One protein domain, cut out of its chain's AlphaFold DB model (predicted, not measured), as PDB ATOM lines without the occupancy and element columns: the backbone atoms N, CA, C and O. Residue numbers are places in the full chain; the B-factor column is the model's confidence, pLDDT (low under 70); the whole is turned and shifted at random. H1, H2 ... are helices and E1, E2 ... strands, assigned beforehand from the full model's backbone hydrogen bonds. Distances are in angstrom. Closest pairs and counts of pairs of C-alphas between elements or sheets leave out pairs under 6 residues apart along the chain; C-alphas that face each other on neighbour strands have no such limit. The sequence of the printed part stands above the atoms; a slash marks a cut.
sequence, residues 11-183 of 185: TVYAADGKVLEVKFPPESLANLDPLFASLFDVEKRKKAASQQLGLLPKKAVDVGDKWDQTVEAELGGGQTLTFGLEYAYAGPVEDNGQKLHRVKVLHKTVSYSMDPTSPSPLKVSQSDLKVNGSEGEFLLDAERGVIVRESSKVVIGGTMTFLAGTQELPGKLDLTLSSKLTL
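AT A GLANCE: This is residues 11 to 183 of the 185 residues of an uncharacterized protein of Planctomycetales bacterium 12-60-4 (UniProt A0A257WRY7). A long, arched sheet of six antiparallel strands, twisted and curled across its width, makes the body, and its strands E4 to E8 bend along their length. H2 and H3 meet this sheet mainly at its edge strand E3, and the small hairpin of E1 and E2 packs on H3 on the side away from the sheet, with H1 farthest out. The printed part has 173 residues, with three named helices and eight named strands in the order E1 E2 H1 H2 H3 E3 E4 E5 E6 E7 E8; the class is mostly strand. The whole is only just compact, close to loose, with a radius of gyration of the C-alphas of 18.6 A and spans of 58 by 41 by 28 A.

IN THESE COORDINATES: The large sheet holds E3, residues 66 to 76, 31.1 A long; E4, residues 79 to 95, 37.2 A; E5, residues 98 to 114, 43.0 A; E6, residues 123 to 141, 42.6 A; E7, residues 146 to 164, 44.9 A; and E8, residues 167 to 182, 44.9 A. C-alpha 66 is at (9.355, -17.660, -39.514) and C-alpha 182 at (27.327, -2.168, -41.996). H3 is residues 42 to 53, 16.4 A, H2 residues 34 to 40 and H1 residues 26 to 29. E1 is residues 11 to 13, from C-alpha 11 at (28.274, -7.816, -60.824), and E2 residues 19 to 23.

HOW THE PARTS SIT: E3 to E8 form a meander, each strand the antiparallel neighbour of the one before, with E3 and E8 as edge strands. E4 bends by 96 degrees at residue 92 and E6 by 98 degrees at residue 126. Within hydrogen-bond range are N 71 and O 83 of E3 and E4, 2.9 A; N 88 and O 104 of E4 and E5, 2.9 A; N 103 and O 138 of E5 and E6, 3.0 A; N 135 and O 153 of E6 and E7, 2.9 A; and N 156 and O 175 of E7 and E8, 2.8 A. H3 is on the sheet; its closest C-alphas to E3 are Gln 51 and Val 71, 6.5 A. H2 only grazes the sheet, with Phe 36 and Gly 76 closest at 5.4 A between C-alphas. The closest C-alphas of E2 and H3 are Val 19 and Lys 46, 5.7 A. In the hairpin E1 and E2, N 12 and O 21 are 2.8 A apart. H1 and H3 are apart. Every O i to N i+4 pair is within hydrogen-bond range in H3; H2 has 0 of 3, but 3 of 4 O i to N i+3 pairs, and H1 is too short for an O i to N i+4 pair.

THE WHOLE: The two C-alphas farthest apart, Gly 97 and Thr 166, are 60.6 A from each other. The printed part has no cut. The link from H3 to E3, 12 residues, is long. Mean pLDDT of the printed part is 87.5; residues 11, 13 to 21 and 24 to 30 are under 70.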
ATOM      1  N   THR A  11      29.435  -6.913 -60.787       67.31
ATOM      2  CA  THR A  11      28.274  -7.816 -60.824       67.31
ATOM      3  C   THR A  11      27.115  -7.103 -61.508       67.31
ATOM      4  O   THR A  11      26.742  -6.006 -61.097       67.31
ATOM      5  N   VAL A  12      26.568  -7.705 -62.561       71.50
ATOM      6  CA  VAL A  12      25.438  -7.177 -63.329       71.50
ATOM      7  C   VAL A  12      24.179  -7.926 -62.922       71.50
ATOM      8  O   VAL A  12      24.134  -9.156 -62.982       71.50
ATOM      9  N   TYR A  13      23.152  -7.174 -62.540       66.12
ATOM     10  CA  TYR A  13      21.848  -7.697 -62.152       66.12
ATOM     11  C   TYR A  13      20.812  -7.395 -63.240       66.12
ATOM     12  O   TYR A  13      20.837  -6.332 -63.862       66.12
ATOM     13  N   ALA A  14      19.900  -8.331 -63.472       63.22
ATOM     14  CA  ALA A  14      18.676  -8.114 -64.223       63.22
ATOM     15  C   ALA A  14      17.709  -7.237 -63.418       63.22
ATOM     16  O   ALA A  14      17.822  -7.116 -62.198       63.22
ATOM     17  N   ALA A  15      16.708  -6.672 -64.095       59.19
ATOM     18  CA  ALA A  15      15.667  -5.871 -63.449       59.19
ATOM     19  C   ALA A  15      14.850  -6.659 -62.403       59.19
ATOM     20  O   ALA A  15      14.315  -6.063 -61.476       59.19
ATOM     21  N   ASP A  16      14.782  -7.992 -62.520       59.75
ATOM     22  CA  ASP A  16      14.157  -8.885 -61.532       59.75
ATOM     23  C   ASP A  16      15.107  -9.282 -60.383       59.75
ATOM     24  O   ASP A  16      14.800 -10.175 -59.593       59.75
ATOM     25  N   GLY A  17      16.273  -8.639 -60.308       55.69
ATOM     26  CA  GLY A  17      17.304  -8.881 -59.313       55.69
ATOM     27  C   GLY A  17      18.230 -10.050 -59.637       55.69
ATOM     28  O   GLY A  17      19.245 -10.174 -58.971       55.69
ATOM     29  N   LYS A  18      17.973 -10.898 -60.645       64.50
ATOM     30  CA  LYS A  18      18.857 -12.048 -60.927       64.50
ATOM     31  C   LYS A  18      20.251 -11.613 -61.358       64.50
ATOM     32  O   LYS A  18      20.401 -10.685 -62.144       64.50
ATOM     33  N   VAL A  19      21.282 -12.339 -60.928       66.06
ATOM     34  CA  VAL A  19      22.649 -12.077 -61.397       66.06
ATOM     35  C   VAL A  19      22.813 -12.569 -62.828       66.06
ATOM     36  O   VAL A  19      22.773 -13.770 -63.092       66.06
ATOM     37  N   LEU A  20      23.014 -11.630 -63.748       64.12
ATOM     38  CA  LEU A  20      23.272 -11.903 -65.158       64.12
ATOM     39  C   LEU A  20      24.742 -12.244 -65.386       64.12
ATOM     40  O   LEU A  20      25.063 -13.196 -66.096       64.12
ATOM     41  N   GLU A  21      25.642 -11.484 -64.763       69.00
ATOM     42  CA  GLU A  21      27.066 -11.560 -65.065       69.00
ATOM     43  C   GLU A  21      27.924 -11.173 -63.857       69.00
ATOM     44  O   GLU A  21      27.584 -10.254 -63.114       69.00
ATOM     45  N   VAL A  22      29.057 -11.851 -63.680       70.62
ATOM     46  CA  VAL A  22      30.117 -11.456 -62.744       70.62
ATOM     47  C   VAL A  22      31.406 -11.363 -63.549       70.62
ATOM     48  O   VAL A  22      31.841 -12.357 -64.125       70.62
ATOM     49  N   LYS A  23      32.003 -10.171 -63.616       71.12
ATOM     50  CA  LYS A  23      33.252  -9.912 -64.338       71.12
ATOM     51  C   LYS A  23      34.397  -9.756 -63.362       71.12
ATOM     52  O   LYS A  23      34.382  -8.864 -62.510       71.12
ATOM     53  N   PHE A  24      35.409 -10.586 -63.560       68.31
ATOM     54  CA  PHE A  24      36.702 -10.440 -62.919       68.31
ATOM     55  C   PHE A  24      37.678  -9.789 -63.904       68.31
ATOM     56  O   PHE A  24      37.770 -10.249 -65.045       68.31
ATOM     57  N   PRO A  25      38.401  -8.734 -63.500       67.06
ATOM     58  CA  PRO A  25      39.496  -8.201 -64.297       67.06
ATOM     59  C   PRO A  25      40.537  -9.303 -64.568       67.06
ATOM     60  O   PRO A  25      40.865 -10.052 -63.642       67.06
ATOM     61  N   PRO A  26      41.087  -9.413 -65.790       64.81
ATOM     62  CA  PRO A  26      42.088 -10.430 -66.118       64.81
ATOM     63  C   PRO A  26      43.306 -10.391 -65.182       64.81
ATOM     64  O   PRO A  26      43.790 -11.439 -64.751       64.81
ATOM     65  N   GLU A  27      43.761  -9.194 -64.781       67.81
ATOM     66  CA  GLU A  27      44.863  -9.052 -63.821       67.81
ATOM     67  C   GLU A  27      44.539  -9.557 -62.405       67.81
ATOM     68  O   GLU A  27      45.456  -9.915 -61.665       67.81
ATOM     69  N   SER A  28      43.260  -9.627 -62.015       63.56
ATOM     70  CA  SER A  28      42.846 -10.099 -60.685       63.56
ATOM     71  C   SER A  28      43.050 -11.601 -60.502       63.56
ATOM     72  O   SER A  28      43.100 -12.071 -59.367       63.56
ATOM     73  N   LEU A  29      43.163 -12.350 -61.603       69.56
ATOM     74  CA  LEU A  29      43.276 -13.810 -61.604       69.56
ATOM     75  C   LEU A  29      44.686 -14.305 -61.958       69.56
ATOM     76  O   LEU A  29      45.021 -15.445 -61.652       69.56
ATOM     77  N   ALA A  30      45.528 -13.453 -62.556       69.25
ATOM     78  CA  ALA A  30      46.818 -13.840 -63.135       69.25
ATOM     79  C   ALA A  30      47.828 -14.452 -62.139       69.25
ATOM     80  O   ALA A  30      48.743 -15.149 -62.561       69.25
ATOM     81  N   ASN A  31      47.661 -14.214 -60.831       71.38
ATOM     82  CA  ASN A  31      48.528 -14.741 -59.764       71.38
ATOM     83  C   ASN A  31      47.737 -15.446 -58.649       71.38
ATOM     84  O   ASN A  31      48.186 -15.499 -57.501       71.38
ATOM     85  N   LEU A  32      46.523 -15.910 -58.946       72.50
ATOM     86  CA  LEU A  32      45.668 -16.519 -57.939       72.50
ATOM     87  C   LEU A  32      46.134 -17.949 -57.643       72.50
ATOM     88  O   LEU A  32      46.251 -18.770 -58.550       72.50
ATOM     89  N   ASP A  33      46.383 -18.247 -56.368       77.12
ATOM     90  CA  ASP A  33      46.663 -19.615 -55.928       77.12
ATOM     91  C   ASP A  33      45.492 -20.533 -56.343       77.12
ATOM     92  O   ASP A  33      44.332 -20.158 -56.117       77.12
ATOM     93  N   PRO A  34      45.746 -21.723 -56.923       78.25
ATOM     94  CA  PRO A  34      44.697 -22.670 -57.298       78.25
ATOM     95  C   PRO A  34      43.710 -22.988 -56.169       78.25
ATOM     96  O   PRO A  34      42.530 -23.222 -56.434       78.25
ATOM     97  N   LEU A  35      44.150 -22.942 -54.905       75.50
ATOM     98  CA  LEU A  35      43.272 -23.117 -53.746       75.50
ATOM     99  C   LEU A  35      42.188 -22.034 -53.668       75.50
ATOM    100  O   LEU A  35      41.071 -22.313 -53.235       75.50
ATOM    101  N   PHE A  36      42.462 -20.815 -54.125       74.69
ATOM    102  CA  PHE A  36      41.495 -19.717 -54.106       74.69
ATOM    103  C   PHE A  36      40.733 -19.553 -55.420       74.69
ATOM    104  O   PHE A  36      39.729 -18.848 -55.418       74.69
ATOM    105  N   ALA A  37      41.126 -20.226 -56.507       75.31
ATOM    106  CA  ALA A  37      40.475 -20.114 -57.818       75.31
ATOM    107  C   ALA A  37      38.954 -20.326 -57.759       75.31
ATOM    108  O   ALA A  37      38.188 -19.553 -58.330       75.31
ATOM    109  N   SER A  38      38.509 -21.312 -56.978       75.56
ATOM    110  CA  SER A  38      37.082 -21.617 -56.793       75.56
ATOM    111  C   SER A  38      36.255 -20.479 -56.175       75.56
ATOM    112  O   SER A  38      35.056 -20.405 -56.429       75.56
ATOM    113  N   LEU A  39      36.863 -19.554 -55.420       72.19
ATOM    114  CA  LEU A  39      36.163 -18.388 -54.857       72.19
ATOM    115  C   LEU A  39      35.777 -17.352 -55.926       72.19
ATOM    116  O   LEU A  39      34.963 -16.465 -55.664       72.19
ATOM    117  N   PHE A  40      36.363 -17.465 -57.118       75.31
ATOM    118  CA  PHE A  40      36.187 -16.568 -58.259       75.31
ATOM    119  C   PHE A  40      35.450 -17.263 -59.409       75.31
ATOM    120  O   PHE A  40      35.355 -16.723 -60.508       75.31
ATOM    121  N   ASP A  41      34.910 -18.456 -59.165       79.25
ATOM    122  CA  ASP A  41      34.073 -19.144 -60.134       79.25
ATOM    123  C   ASP A  41      32.756 -18.379 -60.341       79.25
ATOM    124  O   ASP A  41      32.025 -18.083 -59.392       79.25
ATOM    125  N   VAL A  42      32.452 -18.038 -61.594       78.31
ATOM    126  CA  VAL A  42      31.306 -17.185 -61.944       78.31
ATOM    127  C   VAL A  42      29.983 -17.812 -61.511       78.31
ATOM    128  O   VAL A  42      29.118 -17.105 -60.991       78.31
ATOM    129  N   GLU A  43      29.816 -19.122 -61.677       81.50
ATOM    130  CA  GLU A  43      28.571 -19.807 -61.331       81.50
ATOM    131  C   GLU A  43      28.389 -19.891 -59.813       81.50
ATOM    132  O   GLU A  43      27.309 -19.579 -59.300       81.50
ATOM    133  N   LYS A  44      29.460 -20.171 -59.058       79.38
ATOM    134  CA  LYS A  44      29.433 -20.090 -57.588       79.38
ATOM    135  C   LYS A  44      29.100 -18.680 -57.101       79.38
ATOM    136  O   LYS A  44      28.319 -18.524 -56.162       79.38
ATOM    137  N   ARG A  45      29.613 -17.633 -57.756       79.62
ATOM    138  CA  ARG A  45      29.280 -16.238 -57.414       79.62
ATOM    139  C   ARG A  45      27.833 -15.880 -57.725       79.62
ATOM    140  O   ARG A  45      27.192 -15.232 -56.899       79.62
ATOM    141  N   LYS A  46      27.299 -16.319 -58.869       80.44
ATOM    142  CA  LYS A  46      25.872 -16.166 -59.192       80.44
ATOM    143  C   LYS A  46      24.999 -16.871 -58.161       80.44
ATOM    144  O   LYS A  46      24.002 -16.293 -57.728       80.44
ATOM    145  N   LYS A  47      25.379 -18.080 -57.735       84.00
ATOM    146  CA  LYS A  47      24.671 -18.834 -56.692       84.00
ATOM    147  C   LYS A  47      24.669 -18.083 -55.361       84.00
ATOM    148  O   LYS A  47      23.594 -17.860 -54.815       84.00
ATOM    149  N   ALA A  48      25.831 -17.620 -54.899       80.69
ATOM    150  CA  ALA A  48      25.950 -16.855 -53.658       80.69
ATOM    151  C   ALA A  48      25.103 -15.571 -53.685       80.69
ATOM    152  O   ALA A  48      24.353 -15.287 -52.754       80.69
ATOM    153  N   ALA A  49      25.155 -14.818 -54.785       77.56
ATOM    154  CA  ALA A  49      24.340 -13.618 -54.936       77.56
ATOM    155  C   ALA A  49      22.837 -13.942 -55.031       77.56
ATOM    156  O   ALA A  49      22.018 -13.246 -54.438       77.56
ATOM    157  N   SER A  50      22.458 -15.037 -55.697       80.81
ATOM    158  CA  SER A  50      21.065 -15.505 -55.737       80.81
ATOM    159  C   SER A  50      20.555 -15.920 -54.353       80.81
ATOM    160  O   SER A  50      19.406 -15.639 -54.027       80.81
ATOM    161  N   GLN A  51      21.401 -16.537 -53.521       84.88
ATOM    162  CA  GLN A  51      21.076 -16.852 -52.125       84.88
ATOM    163  C   GLN A  51      20.855 -15.581 -51.302       84.88
ATOM    164  O   GLN A  51      19.902 -15.513 -50.530       84.88
ATOM    165  N   GLN A  52      21.674 -14.550 -51.518       77.25
ATOM    166  CA  GLN A  52      21.508 -13.255 -50.857       77.25
ATOM    167  C   GLN A  52      20.200 -12.557 -51.267       77.25
ATOM    168  O   GLN A  52      19.513 -11.984 -50.426       77.25
ATOM    169  N   LEU A  53      19.821 -12.640 -52.542       74.56
ATOM    170  CA  LEU A  53      18.568 -12.074 -53.054       74.56
ATOM    171  C   LEU A  53      17.333 -12.871 -52.613       74.56
ATOM    172  O   LEU A  53      16.264 -12.301 -52.409       74.56
ATOM    173  N   GLY A  54      17.474 -14.188 -52.456       79.81
ATOM    174  CA  GLY A  54      16.421 -15.094 -51.990       79.81
ATOM    175  C   GLY A  54      16.222 -15.112 -50.473       79.81
ATOM    176  O   GLY A  54      15.442 -15.925 -49.982       79.81
ATOM    177  N   LEU A  55      16.925 -14.251 -49.736       84.25
ATOM    178  CA  LEU A  55      16.937 -14.232 -48.275       84.25
ATOM    179  C   LEU A  55      15.566 -13.892 -47.673       84.25
ATOM    180  O   LEU A  55      15.162 -14.491 -46.672       84.25
ATOM    181  N   LEU A  56      14.844 -12.947 -48.282       86.69
ATOM    182  CA  LEU A  56      13.519 -12.527 -47.827       86.69
ATOM    183  C   LEU A  56      12.407 -13.364 -48.485       86.69
ATOM    184  O   LEU A  56      12.511 -13.722 -49.663       86.69
ATOM    185  N   PRO A  57      11.304 -13.655 -47.771       86.50
ATOM    186  CA  PRO A  57      10.153 -14.324 -48.358       86.50
ATOM    187  C   PRO A  57       9.541 -13.494 -49.486       86.50
ATOM    188  O   PRO A  57       9.480 -12.272 -49.424       86.50
ATOM    189  N   LYS A  58       8.999 -14.170 -50.505       84.62
ATOM    190  CA  LYS A  58       8.297 -13.513 -51.627       84.62
ATOM    191  C   LYS A  58       6.933 -12.925 -51.248       84.62
ATOM    192  O   LYS A  58       6.296 -12.277 -52.072       84.62
ATOM    193  N   LYS A  59       6.458 -13.212 -50.038       86.19
ATOM    194  CA  LYS A  59       5.194 -12.723 -49.487       86.19
ATOM    195  C   LYS A  59       5.481 -11.785 -48.322       86.19
ATOM    196  O   LYS A  59       6.530 -11.898 -47.690       86.19
ATOM    197  N   ALA A  60       4.528 -10.909 -48.027       88.25
ATOM    198  CA  ALA A  60       4.554 -10.135 -46.795       88.25
ATOM    199  C   ALA A  60       4.648 -11.069 -45.575       88.25
ATOM    200  O   ALA A  60       4.139 -12.194 -45.609       88.25
ATOM    201  N   VAL A  61       5.324 -10.589 -44.534       91.56
ATOM    202  CA  VAL A  61       5.518 -11.293 -43.264       91.56
ATOM    203  C   VAL A  61       4.981 -10.453 -42.117       91.56
ATOM    204  O   VAL A  61       5.187  -9.238 -42.080       91.56
ATOM    205  N   ASP A  62       4.339 -11.119 -41.169       95.56
ATOM    206  CA  ASP A  62       3.864 -10.535 -39.923       95.56
ATOM    207  C   ASP A  62       4.884 -10.732 -38.797       95.56
ATOM    208  O   ASP A  62       5.773 -11.585 -38.856       95.56
ATOM    209  N   VAL A  63       4.800  -9.909 -37.750       97.25
ATOM    210  CA  VAL A  63       5.707 -10.029 -36.601       97.25
ATOM    211  C   VAL A  63       5.563 -11.415 -35.973       97.25
ATOM    212  O   VAL A  63       4.471 -11.824 -35.591       97.25
ATOM    213  N   GLY A  64       6.686 -12.115 -35.826       95.94
ATOM    214  CA  GLY A  64       6.739 -13.488 -35.333       95.94
ATOM    215  C   GLY A  64       6.763 -14.549 -36.433       95.94
ATOM    216  O   GLY A  64       7.085 -15.697 -36.121       95.94
ATOM    217  N   ASP A  65       6.502 -14.187 -37.693       97.25
ATOM    218  CA  ASP A  65       6.617 -15.116 -38.814       97.25
ATOM    219  C   ASP A  65       8.040 -15.646 -38.952       97.25
ATOM    220  O   ASP A  65       9.032 -14.930 -38.764       97.25
ATOM    221  N   LYS A  66       8.113 -16.923 -39.329       96.69
ATOM    222  CA  LYS A  66       9.355 -17.660 -39.514       96.69
ATOM    223  C   LYS A  66       9.428 -18.284 -40.891       96.69
ATOM    224  O   LYS A  66       8.417 -18.718 -41.442       96.69
ATOM    225  N   TRP A  67      10.638 -18.365 -41.422       96.06
ATOM    226  CA  TRP A  67      10.910 -19.086 -42.658       96.06
ATOM    227  C   TRP A  67      12.297 -19.708 -42.626       96.06
ATOM    228  O   TRP A  67      13.221 -19.165 -42.021       96.06
ATOM    229  N   ASP A  68      12.432 -20.847 -43.292       94.75
ATOM    230  CA  ASP A  68      13.696 -21.561 -43.404       94.75
ATOM    231  C   ASP A  68      14.364 -21.288 -44.756       94.75
ATOM    232  O   ASP A  68      13.695 -21.070 -45.770       94.75
ATOM    233  N   GLN A  69      15.694 -21.315 -44.774       93.62
ATOM    234  CA  GLN A  69      16.507 -21.243 -45.986       93.62
ATOM    235  C   GLN A  69      17.691 -22.194 -45.884       93.62
ATOM    236  O   GLN A  69      18.208 -22.450 -44.798       93.62
ATOM    237  N   THR A  70      18.174 -22.640 -47.037       94.19
ATOM    238  CA  THR A  70      19.445 -23.355 -47.140       94.19
ATOM    239  C   THR A  70      20.455 -22.468 -47.849       94.19
ATOM    240  O   THR A  70      20.232 -22.057 -48.990       94.19
ATOM    241  N   VAL A  71      21.577 -22.188 -47.187       92.62
ATOM    242  CA  VAL A  71      22.662 -21.379 -47.755       92.62
ATOM    243  C   VAL A  71      23.956 -22.174 -47.819       92.62
ATOM    244  O   VAL A  71      24.208 -23.040 -46.987       92.62
ATOM    245  N   GLU A  72      24.782 -21.870 -48.810       92.94
ATOM    246  CA  GLU A  72      26.080 -22.504 -49.007       92.94
ATOM    247  C   GLU A  72      27.176 -21.454 -48.862       92.94
ATOM    248  O   GLU A  72      27.102 -20.376 -49.447       92.94
ATOM    249  N   ALA A  73      28.201 -21.783 -48.085       89.19
ATOM    250  CA  ALA A  73      29.390 -20.977 -47.892       89.19
ATOM    251  C   ALA A  73      30.599 -21.725 -48.466       89.19
ATOM    252  O   ALA A  73      31.045 -22.729 -47.908       89.19
ATOM    253  N   GLU A  74      31.132 -21.232 -49.584       87.44
ATOM    254  CA  GLU A  74      32.393 -21.715 -50.148       87.44
ATOM    255  C   GLU A  74      33.564 -21.181 -49.313       87.44
ATOM    256  O   GLU A  74      33.738 -19.972 -49.160       87.44
ATOM    257  N   LEU A  75      34.379 -22.094 -48.788       84.25
ATOM    258  CA  LEU A  75      35.555 -21.779 -47.975       84.25
ATOM    259  C   LEU A  75      36.850 -21.737 -48.800       84.25
ATOM    260  O   LEU A  75      37.905 -21.380 -48.278       84.25
ATOM    261  N   GLY A  76      36.777 -22.089 -50.086       81.12
ATOM    262  CA  GLY A  76      37.931 -22.242 -50.960       81.12
ATOM    263  C   GLY A  76      38.537 -23.641 -50.864       81.12
ATOM    264  O   GLY A  76      38.205 -24.455 -50.000       81.12
ATOM    265  N   GLY A  77      39.419 -23.960 -51.806       82.06
ATOM    266  CA  GLY A  77      39.971 -25.301 -51.967       82.06
ATOM    267  C   GLY A  77      38.897 -26.342 -52.287       82.06
ATOM    268  O   GLY A  77      39.079 -27.508 -51.946       82.06
ATOM    269  N   GLY A  78      37.774 -25.934 -52.890       87.38
ATOM    270  CA  GLY A  78      36.640 -26.810 -53.188       87.38
ATOM    271  C   GLY A  78      35.863 -27.259 -51.952       87.38
ATOM    272  O   GLY A  78      35.230 -28.306 -51.997       87.38
ATOM    273  N   GLN A  79      35.951 -26.531 -50.840       89.69
ATOM    274  CA  GLN A  79      35.264 -26.863 -49.596       89.69
ATOM    275  C   GLN A  79      34.012 -26.007 -49.440       89.69
ATOM    276  O   GLN A  79      34.062 -24.784 -49.586       89.69
ATOM    277  N   THR A  80      32.904 -26.631 -49.061       92.81
ATOM    278  CA  THR A  80      31.616 -25.958 -48.897       92.81
ATOM    279  C   THR A  80      30.981 -26.362 -47.573       92.81
ATOM    280  O   THR A  80      30.913 -27.547 -47.243       92.81
ATOM    281  N   LEU A  81      30.503 -25.372 -46.818       95.25
ATOM    282  CA  LEU A  81      29.569 -25.581 -45.714       95.25
ATOM    283  C   LEU A  81      28.155 -25.266 -46.188       95.25
ATOM    284  O   LEU A  81      27.915 -24.188 -46.724       95.25
ATOM    285  N   THR A  82      27.217 -26.167 -45.935       96.88
ATOM    286  CA  THR A  82      25.795 -25.947 -46.214       96.88
ATOM    287  C   THR A  82      25.053 -25.803 -44.898       96.88
ATOM    288  O   THR A  82      25.054 -26.726 -44.080       96.88
ATOM    289  N   PHE A  83      24.415 -24.654 -44.697       97.00
ATOM    290  CA  PHE A  83      23.667 -24.318 -43.493       97.00
ATOM    291  C   PHE A  83      22.165 -24.349 -43.749       97.00
ATOM    292  O   PHE A  83      21.693 -23.762 -44.720       97.00
ATOM    293  N   GLY A  84      21.414 -24.967 -42.838       97.25
ATOM    294  CA  GLY A  84      19.978 -24.734 -42.704       97.25
ATOM    295  C   GLY A  84      19.740 -23.600 -41.714       97.25
ATOM    296  O   GLY A  84      20.131 -23.712 -40.550       97.25
ATOM    297  N   LEU A  85      19.127 -22.513 -42.167       96.19
ATOM    298  CA  LEU A  85      18.847 -21.309 -41.390       96.19
ATOM    299  C   LEU A  85      17.350 -21.176 -41.124       96.19
ATOM    300  O   LEU A  85      16.554 -21.417 -42.022       96.19
ATOM    301  N   GLU A  86      16.985 -20.708 -39.934       96.88
ATOM    302  CA  GLU A  86      15.667 -20.144 -39.639       96.88
ATOM    303  C   GLU A  86      15.792 -18.640 -39.461       96.88
ATOM    304  O   GLU A  86      16.610 -18.148 -38.680       96.88
ATOM    305  N   TYR A  87      14.929 -17.921 -40.153       96.62
ATOM    306  CA  TYR A  87      14.720 -16.503 -39.971       96.62
ATOM    307  C   TYR A  87      13.430 -16.271 -39.193       96.62
ATOM    308  O   TYR A  87      12.464 -17.018 -39.349       96.62
ATOM    309  N   ALA A  88      13.406 -15.220 -38.377       97.00
ATOM    310  CA  ALA A  88      12.209 -14.783 -37.670       97.00
ATOM    311  C   ALA A  88      12.083 -13.260 -37.730       97.00
ATOM    312  O   ALA A  88      12.983 -12.541 -37.279       97.00
ATOM    313  N   TYR A  89      10.971 -12.754 -38.262       97.44
ATOM    314  CA  TYR A  89      10.733 -11.316 -38.313       97.44
ATOM    315  C   TYR A  89      10.335 -10.795 -36.927       97.44
ATOM    316  O   TYR A  89       9.327 -11.201 -36.352       97.44
ATOM    317  N   ALA A  90      11.152  -9.903 -36.365       97.31
ATOM    318  CA  ALA A  90      10.992  -9.397 -35.003       97.31
ATOM    319  C   ALA A  90      10.202  -8.081 -34.928       97.31
ATOM    320  O   ALA A  90       9.861  -7.648 -33.829       97.31
ATOM    321  N   GLY A  91       9.904  -7.456 -36.070       96.69
ATOM    322  CA  GLY A  91       9.178  -6.190 -36.135       96.69
ATOM    323  C   GLY A  91      10.063  -4.963 -36.377       96.69
ATOM    324  O   GLY A  91      11.270  -5.089 -36.618       96.69
ATOM    325  N   PRO A  92       9.455  -3.766 -36.362       96.69
ATOM    326  CA  PRO A  92      10.172  -2.515 -36.539       96.69
ATOM    327  C   PRO A  92      11.041  -2.183 -35.318       96.69
ATOM    328  O   PRO A  92      10.689  -2.493 -34.180       96.69
ATOM    329  N   VAL A  93      12.157  -1.505 -35.557       97.06
ATOM    330  CA  VAL A  93      13.079  -0.981 -34.547       97.06
ATOM    331  C   VAL A  93      13.554   0.404 -34.972       97.06
ATOM    332  O   VAL A  93      13.668   0.688 -36.163       97.06
ATOM    333  N   GLU A  94      13.822   1.272 -34.006       94.75
ATOM    334  CA  GLU A  94      14.466   2.558 -34.254       94.75
ATOM    335  C   GLU A  94      15.979   2.416 -34.038       94.75
ATOM    336  O   GLU A  94      16.419   1.961 -32.983       94.75
ATOM    337  N   ASP A  95      16.776   2.773 -35.044       89.06
ATOM    338  CA  ASP A  95      18.240   2.761 -34.997       89.06
ATOM    339  C   ASP A  95      18.753   4.084 -35.569       89.06
ATOM    340  O   ASP A  95      18.478   4.415 -36.719       89.06
ATOM    341  N   ASN A  96      19.471   4.867 -34.761       85.38
ATOM    342  CA  ASN A  96      20.005   6.179 -35.159       85.38
ATOM    343  C   ASN A  96      18.951   7.139 -35.762       85.38
ATOM    344  O   ASN A  96      19.248   7.886 -36.692       85.38
ATOM    345  N   GLY A  97      17.717   7.114 -35.245       86.88
ATOM    346  CA  GLY A  97      16.604   7.944 -35.729       86.88
ATOM    347  C   GLY A  97      15.974   7.461 -37.042       86.88
ATOM    348  O   GLY A  97      15.074   8.115 -37.565       86.88
ATOM    349  N   GLN A  98      16.418   6.318 -37.573       90.00
ATOM    350  CA  GLN A  98      15.808   5.659 -38.719       90.00
ATOM    351  C   GLN A  98      14.943   4.482 -38.258       90.00
ATOM    352  O   GLN A  98      15.356   3.662 -37.435       90.00
ATOM    353  N   LYS A  99      13.738   4.369 -38.824       95.19
ATOM    354  CA  LYS A  99      12.872   3.206 -38.626       95.19
ATOM    355  C   LYS A  99      13.313   2.077 -39.557       95.19
ATOM    356  O   LYS A  99      13.226   2.204 -40.773       95.19
ATOM    357  N   LEU A 100      13.759   0.972 -38.976       96.38
ATOM    358  CA  LEU A 100      14.223  -0.222 -39.676       96.38
ATOM    359  C   LEU A 100      13.396  -1.438 -39.262       96.38
ATOM    360  O   LEU A 100      12.621  -1.395 -38.310       96.38
ATOM    361  N   HIS A 101      13.584  -2.546 -39.964       96.56
ATOM    362  CA  HIS A 101      12.940  -3.823 -39.689       96.56
ATOM    363  C   HIS A 101      13.977  -4.842 -39.230       96.56
ATOM    364  O   HIS A 101      14.961  -5.087 -39.924       96.56
ATOM    365  N   ARG A 102      13.765  -5.446 -38.058       97.44
ATOM    366  CA  ARG A 102      14.689  -6.426 -37.482       97.44
ATOM    367  C   ARG A 102      14.261  -7.844 -37.833       97.44
ATOM    368  O   ARG A 102      13.112  -8.226 -37.612       97.44
ATOM    369  N   VAL A 103      15.207  -8.649 -38.295       97.19
ATOM    370  CA  VAL A 103      15.027 -10.087 -38.523       97.19
ATOM    371  C   VAL A 103      16.119 -10.836 -37.774       97.19
ATOM    372  O   VAL A 103      17.296 -10.510 -37.904       97.19
ATOM    373  N   LYS A 104      15.733 -11.835 -36.980       97.88
ATOM    374  CA  LYS A 104      16.665 -12.742 -36.298       97.88
ATOM    375  C   LYS A 104      17.024 -13.907 -37.210       97.88
ATOM    376  O   LYS A 104      16.185 -14.342 -37.993       97.88
ATOM    377  N   VAL A 105      18.238 -14.423 -37.063       96.44
ATOM    378  CA  VAL A 105      18.780 -15.544 -37.839       96.44
ATOM    379  C   VAL A 105      19.321 -16.608 -36.892       96.44
ATOM    380  O   VAL A 105      20.097 -16.311 -35.981       96.44
ATOM    381  N   LEU A 106      18.938 -17.861 -37.123       97.25
ATOM    382  CA  LEU A 106      19.411 -19.020 -36.378       97.25
ATOM    383  C   LEU A 106      19.927 -20.096 -37.337       97.25
ATOM    384  O   LEU A 106      19.187 -20.573 -38.189       97.25
ATOM    385  N   HIS A 107      21.169 -20.537 -37.157       97.69
ATOM    386  CA  HIS A 107      21.712 -21.706 -37.844       97.69
ATOM    387  C   HIS A 107      21.212 -22.960 -37.120       97.69
ATOM    388  O   HIS A 107      21.545 -23.182 -35.956       97.69
ATOM    389  N   LYS A 108      20.391 -23.767 -37.792       97.38
ATOM    390  CA  LYS A 108      19.829 -25.017 -37.259       97.38
ATOM    391  C   LYS A 108      20.725 -26.211 -37.551       97.38
ATOM    392  O   LYS A 108      20.936 -27.058 -36.688       97.38
ATOM    393  N   THR A 109      21.231 -26.288 -38.776       98.00
ATOM    394  CA  THR A 109      22.018 -27.425 -39.257       98.00
ATOM    395  C   THR A 109      23.246 -26.947 -40.008       98.00
ATOM    396  O   THR A 109      23.290 -25.826 -40.521       98.00
ATOM    397  N   VAL A 110      24.251 -27.812 -40.067       98.06
ATOM    398  CA  VAL A 110      25.451 -27.619 -40.873       98.06
ATOM    399  C   VAL A 110      25.856 -28.962 -41.458       98.06
ATOM    400  O   VAL A 110      25.775 -29.989 -40.791       98.06
ATOM    401  N   SER A 111      26.290 -28.950 -42.706       97.19
ATOM    402  CA  SER A 111      26.959 -30.078 -43.346       97.19
ATOM    403  C   SER A 111      28.176 -29.569 -44.099       97.19
ATOM    404  O   SER A 111      28.253 -28.388 -44.440       97.19
ATOM    405  N   TYR A 112      29.143 -30.451 -44.313       96.06
ATOM    406  CA  TYR A 112      30.375 -30.142 -45.017       96.06
ATOM    407  C   TYR A 112      30.499 -31.043 -46.240       96.06
ATOM    408  O   TYR A 112      30.204 -32.236 -46.180       96.06
ATOM    409  N   SER A 113      30.982 -30.470 -47.334       94.00
ATOM    410  CA  SER A 113      31.381 -31.214 -48.521       94.00
ATOM    411  C   SER A 113      32.691 -30.676 -49.072       94.00
ATOM    412  O   SER A 113      32.990 -29.487 -48.958       94.00
ATOM    413  N   MET A 114      33.440 -31.555 -49.725       91.81
ATOM    414  CA  MET A 114      34.651 -31.205 -50.446       91.81
ATOM    415  C   MET A 114      34.573 -31.758 -51.862       91.81
ATOM    416  O   MET A 114      34.224 -32.921 -52.057       91.81
ATOM    417  N   ASP A 115      34.925 -30.935 -52.843       88.25
ATOM    418  CA  ASP A 115      35.067 -31.361 -54.225       88.25
ATOM    419  C   ASP A 115      36.119 -32.486 -54.304       88.25
ATOM    420  O   ASP A 115      37.275 -32.281 -53.895       88.25
ATOM    421  N   PRO A 116      35.771 -33.677 -54.831       84.38
ATOM    422  CA  PRO A 116      36.722 -34.780 -54.954       84.38
ATOM    423  C   PRO A 116      37.944 -34.398 -55.802       84.38
ATOM    424  O   PRO A 116      39.054 -34.860 -55.526       84.38
ATOM    425  N   THR A 117      37.772 -33.487 -56.764       85.56
ATOM    426  CA  THR A 117      38.822 -32.967 -57.653       85.56
ATOM    427  C   THR A 117      39.635 -31.821 -57.049       85.56
ATOM    428  O   THR A 117      40.576 -31.345 -57.679       85.56
ATOM    429  N   SER A 118      39.330 -31.402 -55.814       84.38
ATOM    430  CA  SER A 118      40.052 -30.323 -55.131       84.38
ATOM    431  C   SER A 118      41.580 -30.527 -55.162       84.38
ATOM    432  O   SER A 118      42.053 -31.639 -54.912       84.38
ATOM    433  N   PRO A 119      42.381 -29.473 -55.387       79.06
ATOM    434  CA  PRO A 119      43.839 -29.573 -55.353       79.06
ATOM    435  C   PRO A 119      44.411 -29.681 -53.927       79.06
ATOM    436  O   PRO A 119      45.624 -29.798 -53.767       79.06
ATOM    437  N   SER A 120      43.575 -29.626 -52.880       82.44
ATOM    438  CA  SER A 120      44.040 -29.740 -51.496       82.44
ATOM    439  C   SER A 120      44.697 -31.106 -51.235       82.44
ATOM    440  O   SER A 120      44.075 -32.137 -51.513       82.44
ATOM    441  N   PRO A 121      45.906 -31.137 -50.640       79.44
ATOM    442  CA  PRO A 121      46.585 -32.384 -50.287       79.44
ATOM    443  C   PRO A 121      45.913 -33.115 -49.117       79.44
ATOM    444  O   PRO A 121      46.096 -34.320 -48.962       79.44
ATOM    445  N   LEU A 122      45.138 -32.395 -48.300       85.19
ATOM    446  CA  LEU A 122      44.340 -32.950 -47.215       85.19
ATOM    447  C   LEU A 122      42.891 -33.059 -47.690       85.19
ATOM    448  O   LEU A 122      42.252 -32.036 -47.953       85.19
ATOM    449  N   LYS A 123      42.388 -34.287 -47.826       90.38
ATOM    450  CA  LYS A 123      40.984 -34.551 -48.172       90.38
ATOM    451  C   LYS A 123      40.176 -34.836 -46.914       90.38
ATOM    452  O   LYS A 123      40.743 -35.143 -45.870       90.38
ATOM    453  N   VAL A 124      38.857 -34.775 -47.026       91.88
ATOM    454  CA  VAL A 124      37.924 -35.171 -45.966       91.88
ATOM    455  C   VAL A 124      37.039 -36.279 -46.517       91.88
ATOM    456  O   VAL A 124      36.354 -36.072 -47.517       91.88
ATOM    457  N   SER A 125      37.068 -37.453 -45.891       90.06
ATOM    458  CA  SER A 125      36.229 -38.595 -46.285       90.06
ATOM    459  C   SER A 125      34.902 -38.624 -45.538       90.06
ATOM    460  O   SER A 125      33.900 -39.089 -46.076       90.06
ATOM    461  N   GLN A 126      34.890 -38.134 -44.297       93.06
ATOM    462  CA  GLN A 126      33.716 -38.122 -43.434       93.06
ATOM    463  C   GLN A 126      33.705 -36.870 -42.562       93.06
ATOM    464  O   GLN A 126      34.747 -36.383 -42.119       93.06
ATOM    465  N   SER A 127      32.507 -36.376 -42.272       95.62
ATOM    466  CA  SER A 127      32.290 -35.287 -41.328       95.62
ATOM    467  C   SER A 127      30.973 -35.498 -40.596       95.62
ATOM    468  O   SER A 127      29.950 -35.725 -41.238       95.62
ATOM    469  N   ASP A 128      31.001 -35.360 -39.279       97.06
ATOM    470  CA  ASP A 128      29.817 -35.279 -38.428       97.06
ATOM    471  C   ASP A 128      29.898 -33.957 -37.667       97.06
ATOM    472  O   ASP A 128      30.574 -33.846 -36.640       97.06
ATOM    473  N   LEU A 129      29.314 -32.920 -38.267       97.69
ATOM    474  CA  LEU A 129      29.347 -31.550 -37.768       97.69
ATOM    475  C   LEU A 129      27.966 -31.141 -37.275       97.69
ATOM    476  O   LEU A 129      26.944 -31.475 -37.868       97.69
ATOM    477  N   LYS A 130      27.950 -30.329 -36.223       98.06
ATOM    478  CA  LYS A 130      26.733 -29.743 -35.669       98.06
ATOM    479  C   LYS A 130      26.935 -28.279 -35.319       98.06
ATOM    480  O   LYS A 130      28.049 -27.825 -35.047       98.06
ATOM    481  N   VAL A 131      25.826 -27.552 -35.283       98.06
ATOM    482  CA  VAL A 131      25.790 -26.200 -34.733       98.06
ATOM    483  C   VAL A 131      25.718 -26.309 -33.210       98.06
ATOM    484  O   VAL A 131      24.762 -26.848 -32.661       98.06
ATOM    485  N   ASN A 132      26.741 -25.804 -32.527       97.69
ATOM    486  CA  ASN A 132      26.822 -25.752 -31.065       97.69
ATOM    487  C   ASN A 132      26.337 -24.411 -30.499       97.69
ATOM    488  O   ASN A 132      26.048 -24.308 -29.310       97.69
ATOM    489  N   GLY A 133      26.254 -23.380 -31.337       97.06
ATOM    490  CA  GLY A 133      25.731 -22.075 -30.965       97.06
ATOM    491  C   GLY A 133      25.452 -21.232 -32.200       97.06
ATOM    492  O   GLY A 133      26.167 -21.325 -33.195       97.06
ATOM    493  N   SER A 134      24.414 -20.406 -32.135       97.44
ATOM    494  CA  SER A 134      24.080 -19.463 -33.195       97.44
ATOM    495  C   SER A 134      23.478 -18.207 -32.591       97.44
ATOM    496  O   SER A 134      22.585 -18.272 -31.753       97.44
ATOM    497  N   GLU A 135      23.932 -17.068 -33.084       97.00
ATOM    498  CA  GLU A 135      23.379 -15.754 -32.806       97.00
ATOM    499  C   GLU A 135      23.470 -14.954 -34.098       97.00
ATOM    500  O   GLU A 135      24.530 -14.888 -34.715       97.00
ATOM    501  N   GLY A 136      22.371 -14.368 -34.545       96.75
ATOM    502  CA  GLY A 136      22.409 -13.573 -35.756       96.75
ATOM    503  C   GLY A 136      21.173 -12.724 -35.931       96.75
ATOM    504  O   GLY A 136      20.089 -13.047 -35.442       96.75
ATOM    505  N   GLU A 137      21.356 -11.624 -36.642       97.12
ATOM    506  CA  GLU A 137      20.296 -10.717 -37.036       97.12
ATOM    507  C   GLU A 137      20.733  -9.797 -38.166       97.12
ATOM    508  O   GLU A 137      21.922  -9.532 -38.359       97.12
ATOM    509  N   PHE A 138      19.747  -9.239 -38.855       95.69
ATOM    510  CA  PHE A 138      19.955  -8.108 -39.739       95.69
ATOM    511  C   PHE A 138      18.862  -7.054 -39.569       95.69
ATOM    512  O   PHE A 138      17.740  -7.339 -39.134       95.69
ATOM    513  N   LEU A 139      19.225  -5.820 -39.914       95.88
ATOM    514  CA  LEU A 139      18.340  -4.670 -39.996       95.88
ATOM    515  C   LEU A 139      18.119  -4.321 -41.465       95.88
ATOM    516  O   LEU A 139      19.074  -4.095 -42.212       95.88
ATOM    517  N   LEU A 140      16.854  -4.283 -41.861       93.81
ATOM    518  CA  LEU A 140      16.386  -3.983 -43.205       93.81
ATOM    519  C   LEU A 140      15.771  -2.583 -43.233       93.81
ATOM    520  O   LEU A 140      14.859  -2.281 -42.464       93.81
ATOM    521  N   ASP A 141      16.233  -1.757 -44.162       92.94
ATOM    522  CA  ASP A 141      15.494  -0.584 -44.609       92.94
ATOM    523  C   ASP A 141      14.476  -1.053 -45.654       92.94
ATOM    524  O   ASP A 141      14.840  -1.393 -46.783       92.94
ATOM    525  N   ALA A 142      13.209  -1.151 -45.252       87.94
ATOM    526  CA  ALA A 142      12.155  -1.678 -46.113       87.94
ATOM    527  C   ALA A 142      11.781  -0.713 -47.250       87.94
ATOM    528  O   ALA A 142      11.336  -1.175 -48.297       87.94
ATOM    529  N   GLU A 143      11.988   0.596 -47.075       87.94
ATOM    530  CA  GLU A 143      11.707   1.593 -48.116       87.94
ATOM    531  C   GLU A 143      12.732   1.497 -49.247       87.94
ATOM    532  O   GLU A 143      12.380   1.563 -50.424       87.94
ATOM    533  N   ARG A 144      14.007   1.291 -48.894       86.62
ATOM    534  CA  ARG A 144      15.103   1.123 -49.861       86.62
ATOM    535  C   ARG A 144      15.314  -0.326 -50.303       86.62
ATOM    536  O   ARG A 144      16.050  -0.559 -51.258       86.62
ATOM    537  N   GLY A 145      14.717  -1.291 -49.608       85.25
ATOM    538  CA  GLY A 145      14.886  -2.722 -49.869       85.25
ATOM    539  C   GLY A 145      16.307  -3.234 -49.613       85.25
ATOM    540  O   GLY A 145      16.741  -4.171 -50.280       85.25
ATOM    541  N   VAL A 146      17.055  -2.623 -48.684       87.25
ATOM    542  CA  VAL A 146      18.468  -2.965 -48.428       87.25
ATOM    543  C   VAL A 146      18.730  -3.338 -46.975       87.25
ATOM    544  O   VAL A 146      18.220  -2.716 -46.042       87.25
ATOM    545  N   ILE A 147      19.583  -4.342 -46.775       90.75
ATOM    546  CA  ILE A 147      20.132  -4.666 -45.458       90.75
ATOM    547  C   ILE A 147      21.170  -3.601 -45.105       90.75
ATOM    548  O   ILE A 147      22.186  -3.463 -45.786       90.75
ATOM    549  N   VAL A 148      20.914  -2.846 -44.038       93.06
ATOM    550  CA  VAL A 148      21.803  -1.762 -43.587       93.06
ATOM    551  C   VAL A 148      22.785  -2.226 -42.520       93.06
ATOM    552  O   VAL A 148      23.872  -1.661 -42.382       93.06
ATOM    553  N   ARG A 149      22.433  -3.276 -41.775       93.38
ATOM    554  CA  ARG A 149      23.313  -3.911 -40.797       93.38
ATOM    555  C   ARG A 149      23.043  -5.401 -40.741       93.38
ATOM    556  O   ARG A 149      21.890  -5.814 -40.756       93.38
ATOM    557  N   GLU A 150      24.094  -6.183 -40.599       94.19
ATOM    558  CA  GLU A 150      24.013  -7.611 -40.329       94.19
ATOM    559  C   GLU A 150      25.058  -7.974 -39.281       94.19
ATOM    560  O   GLU A 150      26.178  -7.456 -39.281       94.19
ATOM    561  N   SER A 151      24.698  -8.883 -38.389       95.50
ATOM    562  CA  SER A 151      25.649  -9.566 -37.529       95.50
ATOM    563  C   SER A 151      25.279 -11.031 -37.457       95.50
ATOM    564  O   SER A 151      24.114 -11.371 -37.285       95.50
ATOM    565  N   SER A 152      26.274 -11.894 -37.581       94.44
ATOM    566  CA  SER A 152      26.088 -13.331 -37.472       94.44
ATOM    567  C   SER A 152      27.276 -13.931 -36.745       94.44
ATOM    568  O   SER A 152      28.424 -13.529 -36.945       94.44
ATOM    569  N   LYS A 153      26.993 -14.892 -35.878       97.06
ATOM    570  CA  LYS A 153      27.953 -15.730 -35.185       97.06
ATOM    571  C   LYS A 153      27.404 -17.145 -35.162       97.06
ATOM    572  O   LYS A 153      26.319 -17.392 -34.642       97.06
ATOM    573  N   VAL A 154      28.188 -18.085 -35.667       97.69
ATOM    574  CA  VAL A 154      27.880 -19.511 -35.591       97.69
ATOM    575  C   VAL A 154      29.088 -20.252 -35.038       97.69
ATOM    576  O   VAL A 154      30.225 -20.006 -35.438       97.69
ATOM    577  N   VAL A 155      28.834 -21.129 -34.076       97.94
ATOM    578  CA  VAL A 155      29.817 -22.028 -33.478       97.94
ATOM    579  C   VAL A 155      29.493 -23.426 -33.971       97.94
ATOM    580  O   VAL A 155      28.399 -23.939 -33.737       97.94
ATOM    581  N   ILE A 156      30.441 -24.033 -34.666       97.94
ATOM    582  CA  ILE A 156      30.334 -25.343 -35.294       97.94
ATOM    583  C   ILE A 156      31.348 -26.244 -34.616       97.94
ATOM    584  O   ILE A 156      32.507 -25.869 -34.456       97.94
ATOM    585  N   GLY A 157      30.934 -27.448 -34.253       97.75
ATOM    586  CA  GLY A 157      31.881 -28.442 -33.785       97.75
ATOM    587  C   GLY A 157      31.472 -29.844 -34.171       97.75
ATOM    588  O   GLY A 157      30.307 -30.104 -34.474       97.75
ATOM    589  N   GLY A 158      32.437 -30.751 -34.157       97.56
ATOM    590  CA  GLY A 158      32.193 -32.126 -34.558       97.56
ATOM    591  C   GLY A 158      33.459 -32.887 -34.899       97.56
ATOM    592  O   GLY A 158      34.574 -32.396 -34.708       97.56
ATOM    593  N   THR A 159      33.281 -34.105 -35.390       97.62
ATOM    594  CA  THR A 159      34.382 -34.965 -35.831       97.62
ATOM    595  C   THR A 159      34.535 -34.908 -37.341       97.62
ATOM    596  O   THR A 159      33.555 -34.801 -38.077       97.62
ATOM    597  N   MET A 160      35.774 -35.007 -37.807       96.00
ATOM    598  CA  MET A 160      36.107 -35.121 -39.223       96.00
ATOM    599  C   MET A 160      37.135 -36.231 -39.407       96.00
ATOM    600  O   MET A 160      38.011 -36.407 -38.560       96.00
ATOM    601  N   THR A 161      37.052 -36.947 -40.520       95.19
ATOM    602  CA  THR A 161      38.074 -37.908 -40.936       95.19
ATOM    603  C   THR A 161      38.805 -37.322 -42.127       95.19
ATOM    604  O   THR A 161      38.222 -37.119 -43.195       95.19
ATOM    605  N   PHE A 162      40.084 -37.021 -41.927       92.50
ATOM    606  CA  PHE A 162      40.951 -36.505 -42.970       92.50
ATOM    607  C   PHE A 162      41.687 -37.646 -43.667       92.50
ATOM    608  O   PHE A 162      42.039 -38.638 -43.034       92.50
ATOM    609  N   LEU A 163      41.964 -37.485 -44.957       90.50
ATOM    610  CA  LEU A 163      42.831 -38.381 -45.711       90.50
ATOM    611  C   LEU A 163      44.110 -37.652 -46.107       90.50
ATOM    612  O   LEU A 163      44.063 -36.605 -46.761       90.50
ATOM    613  N   ALA A 164      45.241 -38.251 -45.748       86.31
ATOM    614  CA  ALA A 164      46.561 -37.901 -46.253       86.31
ATOM    615  C   ALA A 164      47.078 -39.092 -47.075       86.31
ATOM    616  O   ALA A 164      47.635 -40.051 -46.540       86.31
ATOM    617  N   GLY A 165      46.814 -39.075 -48.385       82.75
ATOM    618  CA  GLY A 165      47.013 -40.251 -49.235       82.75
ATOM    619  C   GLY A 165      46.018 -41.363 -48.885       82.75
ATOM    620  O   GLY A 165      44.813 -41.150 -48.965       82.75
ATOM    621  N   THR A 166      46.516 -42.542 -48.505       83.44
ATOM    622  CA  THR A 166      45.694 -43.702 -48.101       83.44
ATOM    623  C   THR A 166      45.454 -43.797 -46.594       83.44
ATOM    624  O   THR A 166      44.739 -44.691 -46.146       83.44
ATOM    625  N   GLN A 167      46.058 -42.909 -45.800       91.44
ATOM    626  CA  GLN A 167      45.930 -42.924 -44.349       91.44
ATOM    627  C   GLN A 167      44.740 -42.077 -43.897       91.44
ATOM    628  O   GLN A 167      44.648 -40.894 -44.237       91.44
ATOM    629  N   GLU A 168      43.880 -42.673 -43.071       94.38
ATOM    630  CA  GLU A 168      42.834 -41.959 -42.345       94.38
ATOM    631  C   GLU A 168      43.391 -41.331 -41.066       94.38
ATOM    632  O   GLU A 168      44.094 -41.970 -40.279       94.38
ATOM    633  N   LEU A 169      43.060 -40.061 -40.857       94.06
ATOM    634  CA  LEU A 169      43.451 -39.272 -39.701       94.06
ATOM    635  C   LEU A 169      42.179 -38.723 -39.043       94.06
ATOM    636  O   LEU A 169      41.558 -37.806 -39.591       94.06
ATOM    637  N   PRO A 170      41.757 -39.261 -37.884       95.25
ATOM    638  CA  PRO A 170      40.621 -38.711 -37.164       95.25
ATOM    639  C   PRO A 170      40.986 -37.342 -36.589       95.25
ATOM    640  O   PRO A 170      42.072 -37.137 -36.044       95.25
ATOM    641  N   GLY A 171      40.052 -36.405 -36.667       94.44
ATOM    642  CA  GLY A 171      40.209 -35.065 -36.132       94.44
ATOM    643  C   GLY A 171      38.903 -34.498 -35.602       94.44
ATOM    644  O   GLY A 171      37.823 -35.078 -35.730       94.44
ATOM    645  N   LYS A 172      39.020 -33.337 -34.961       95.38
ATOM    646  CA  LYS A 172      37.885 -32.571 -34.456       95.38
ATOM    647  C   LYS A 172      37.935 -31.173 -35.038       95.38
ATOM    648  O   LYS A 172      38.998 -30.558 -35.065       95.38
ATOM    649  N   LEU A 173      36.780 -30.691 -35.471       94.25
ATOM    650  CA  LEU A 173      36.585 -29.301 -35.835       94.25
ATOM    651  C   LEU A 173      35.961 -28.577 -34.645       94.25
ATOM    652  O   LEU A 173      34.979 -29.051 -34.076       94.25
ATOM    653  N   ASP A 174      36.531 -27.429 -34.304       95.25
ATOM    654  CA  ASP A 174      35.916 -26.415 -33.455       95.25
ATOM    655  C   ASP A 174      36.111 -25.075 -34.165       95.25
ATOM    656  O   ASP A 174      37.225 -24.559 -34.271       95.25
ATOM    657  N   LEU A 175      35.039 -24.589 -34.780       93.94
ATOM    658  CA  LEU A 175      35.060 -23.454 -35.687       93.94
ATOM    659  C   LEU A 175      34.020 -22.435 -35.244       93.94
ATOM    660  O   LEU A 175      32.823 -22.708 -35.233       93.94
ATOM    661  N   THR A 176      34.473 -21.220 -34.952       95.50
ATOM    662  CA  THR A 176      33.584 -20.068 -34.787       95.50
ATOM    663  C   THR A 176      33.701 -19.174 -36.011       95.50
ATOM    664  O   THR A 176      34.770 -18.638 -36.292       95.50
ATOM    665  N   LEU A 177      32.591 -18.991 -36.720       92.69
ATOM    666  CA  LEU A 177      32.472 -18.004 -37.785       92.69
ATOM    667  C   LEU A 177      31.731 -16.791 -37.240       92.69
ATOM    668  O   LEU A 177      30.763 -16.916 -36.487       92.69
ATOM    669  N   SER A 178      32.201 -15.601 -37.587       92.38
ATOM    670  CA  SER A 178      31.527 -14.357 -37.235       92.38
ATOM    671  C   SER A 178      31.624 -13.371 -38.385       92.38
ATOM    672  O   SER A 178      32.699 -13.180 -38.952       92.38
ATOM    673  N   SER A 179      30.507 -12.733 -38.710       89.00
ATOM    674  CA  SER A 179      30.426 -11.676 -39.709       89.00
ATOM    675  C   SER A 179      29.717 -10.461 -39.130       89.00
ATOM    676  O   SER A 179      28.842 -10.557 -38.264       89.00
ATOM    677  N   LYS A 180      30.134  -9.291 -39.608       90.56
ATOM    678  CA  LYS A 180      29.443  -8.026 -39.399       90.56
ATOM    679  C   LYS A 180      29.454  -7.259 -40.707       90.56
ATOM    680  O   LYS A 180      30.515  -7.096 -41.311       90.56
ATOM    681  N   LEU A 181      28.288  -6.782 -41.109       88.81
ATOM    682  CA  LEU A 181      28.100  -5.884 -42.235       88.81
ATOM    683  C   LEU A 181      27.474  -4.600 -41.707       88.81
ATOM    684  O   LEU A 181      26.514  -4.648 -40.938       88.81
ATOM    685  N   THR A 182      27.981  -3.463 -42.166       89.81
ATOM    686  CA  THR A 182      27.327  -2.168 -41.996       89.81
ATOM    687  C   THR A 182      27.393  -1.449 -43.331       89.81
ATOM    688  O   THR A 182      28.485  -1.261 -43.870       89.81
ATOM    689  N   LEU A 183      26.239  -1.054 -43.862       85.56
ATOM    690  CA  LEU A 183      26.168  -0.209 -45.043       85.56
ATOM    691  C   LEU A 183      26.599   1.209 -44.651       85.56
ATOM    692  O   LEU A 183      26.033   1.795 -43.729       85.56
TER     693      LEU A 183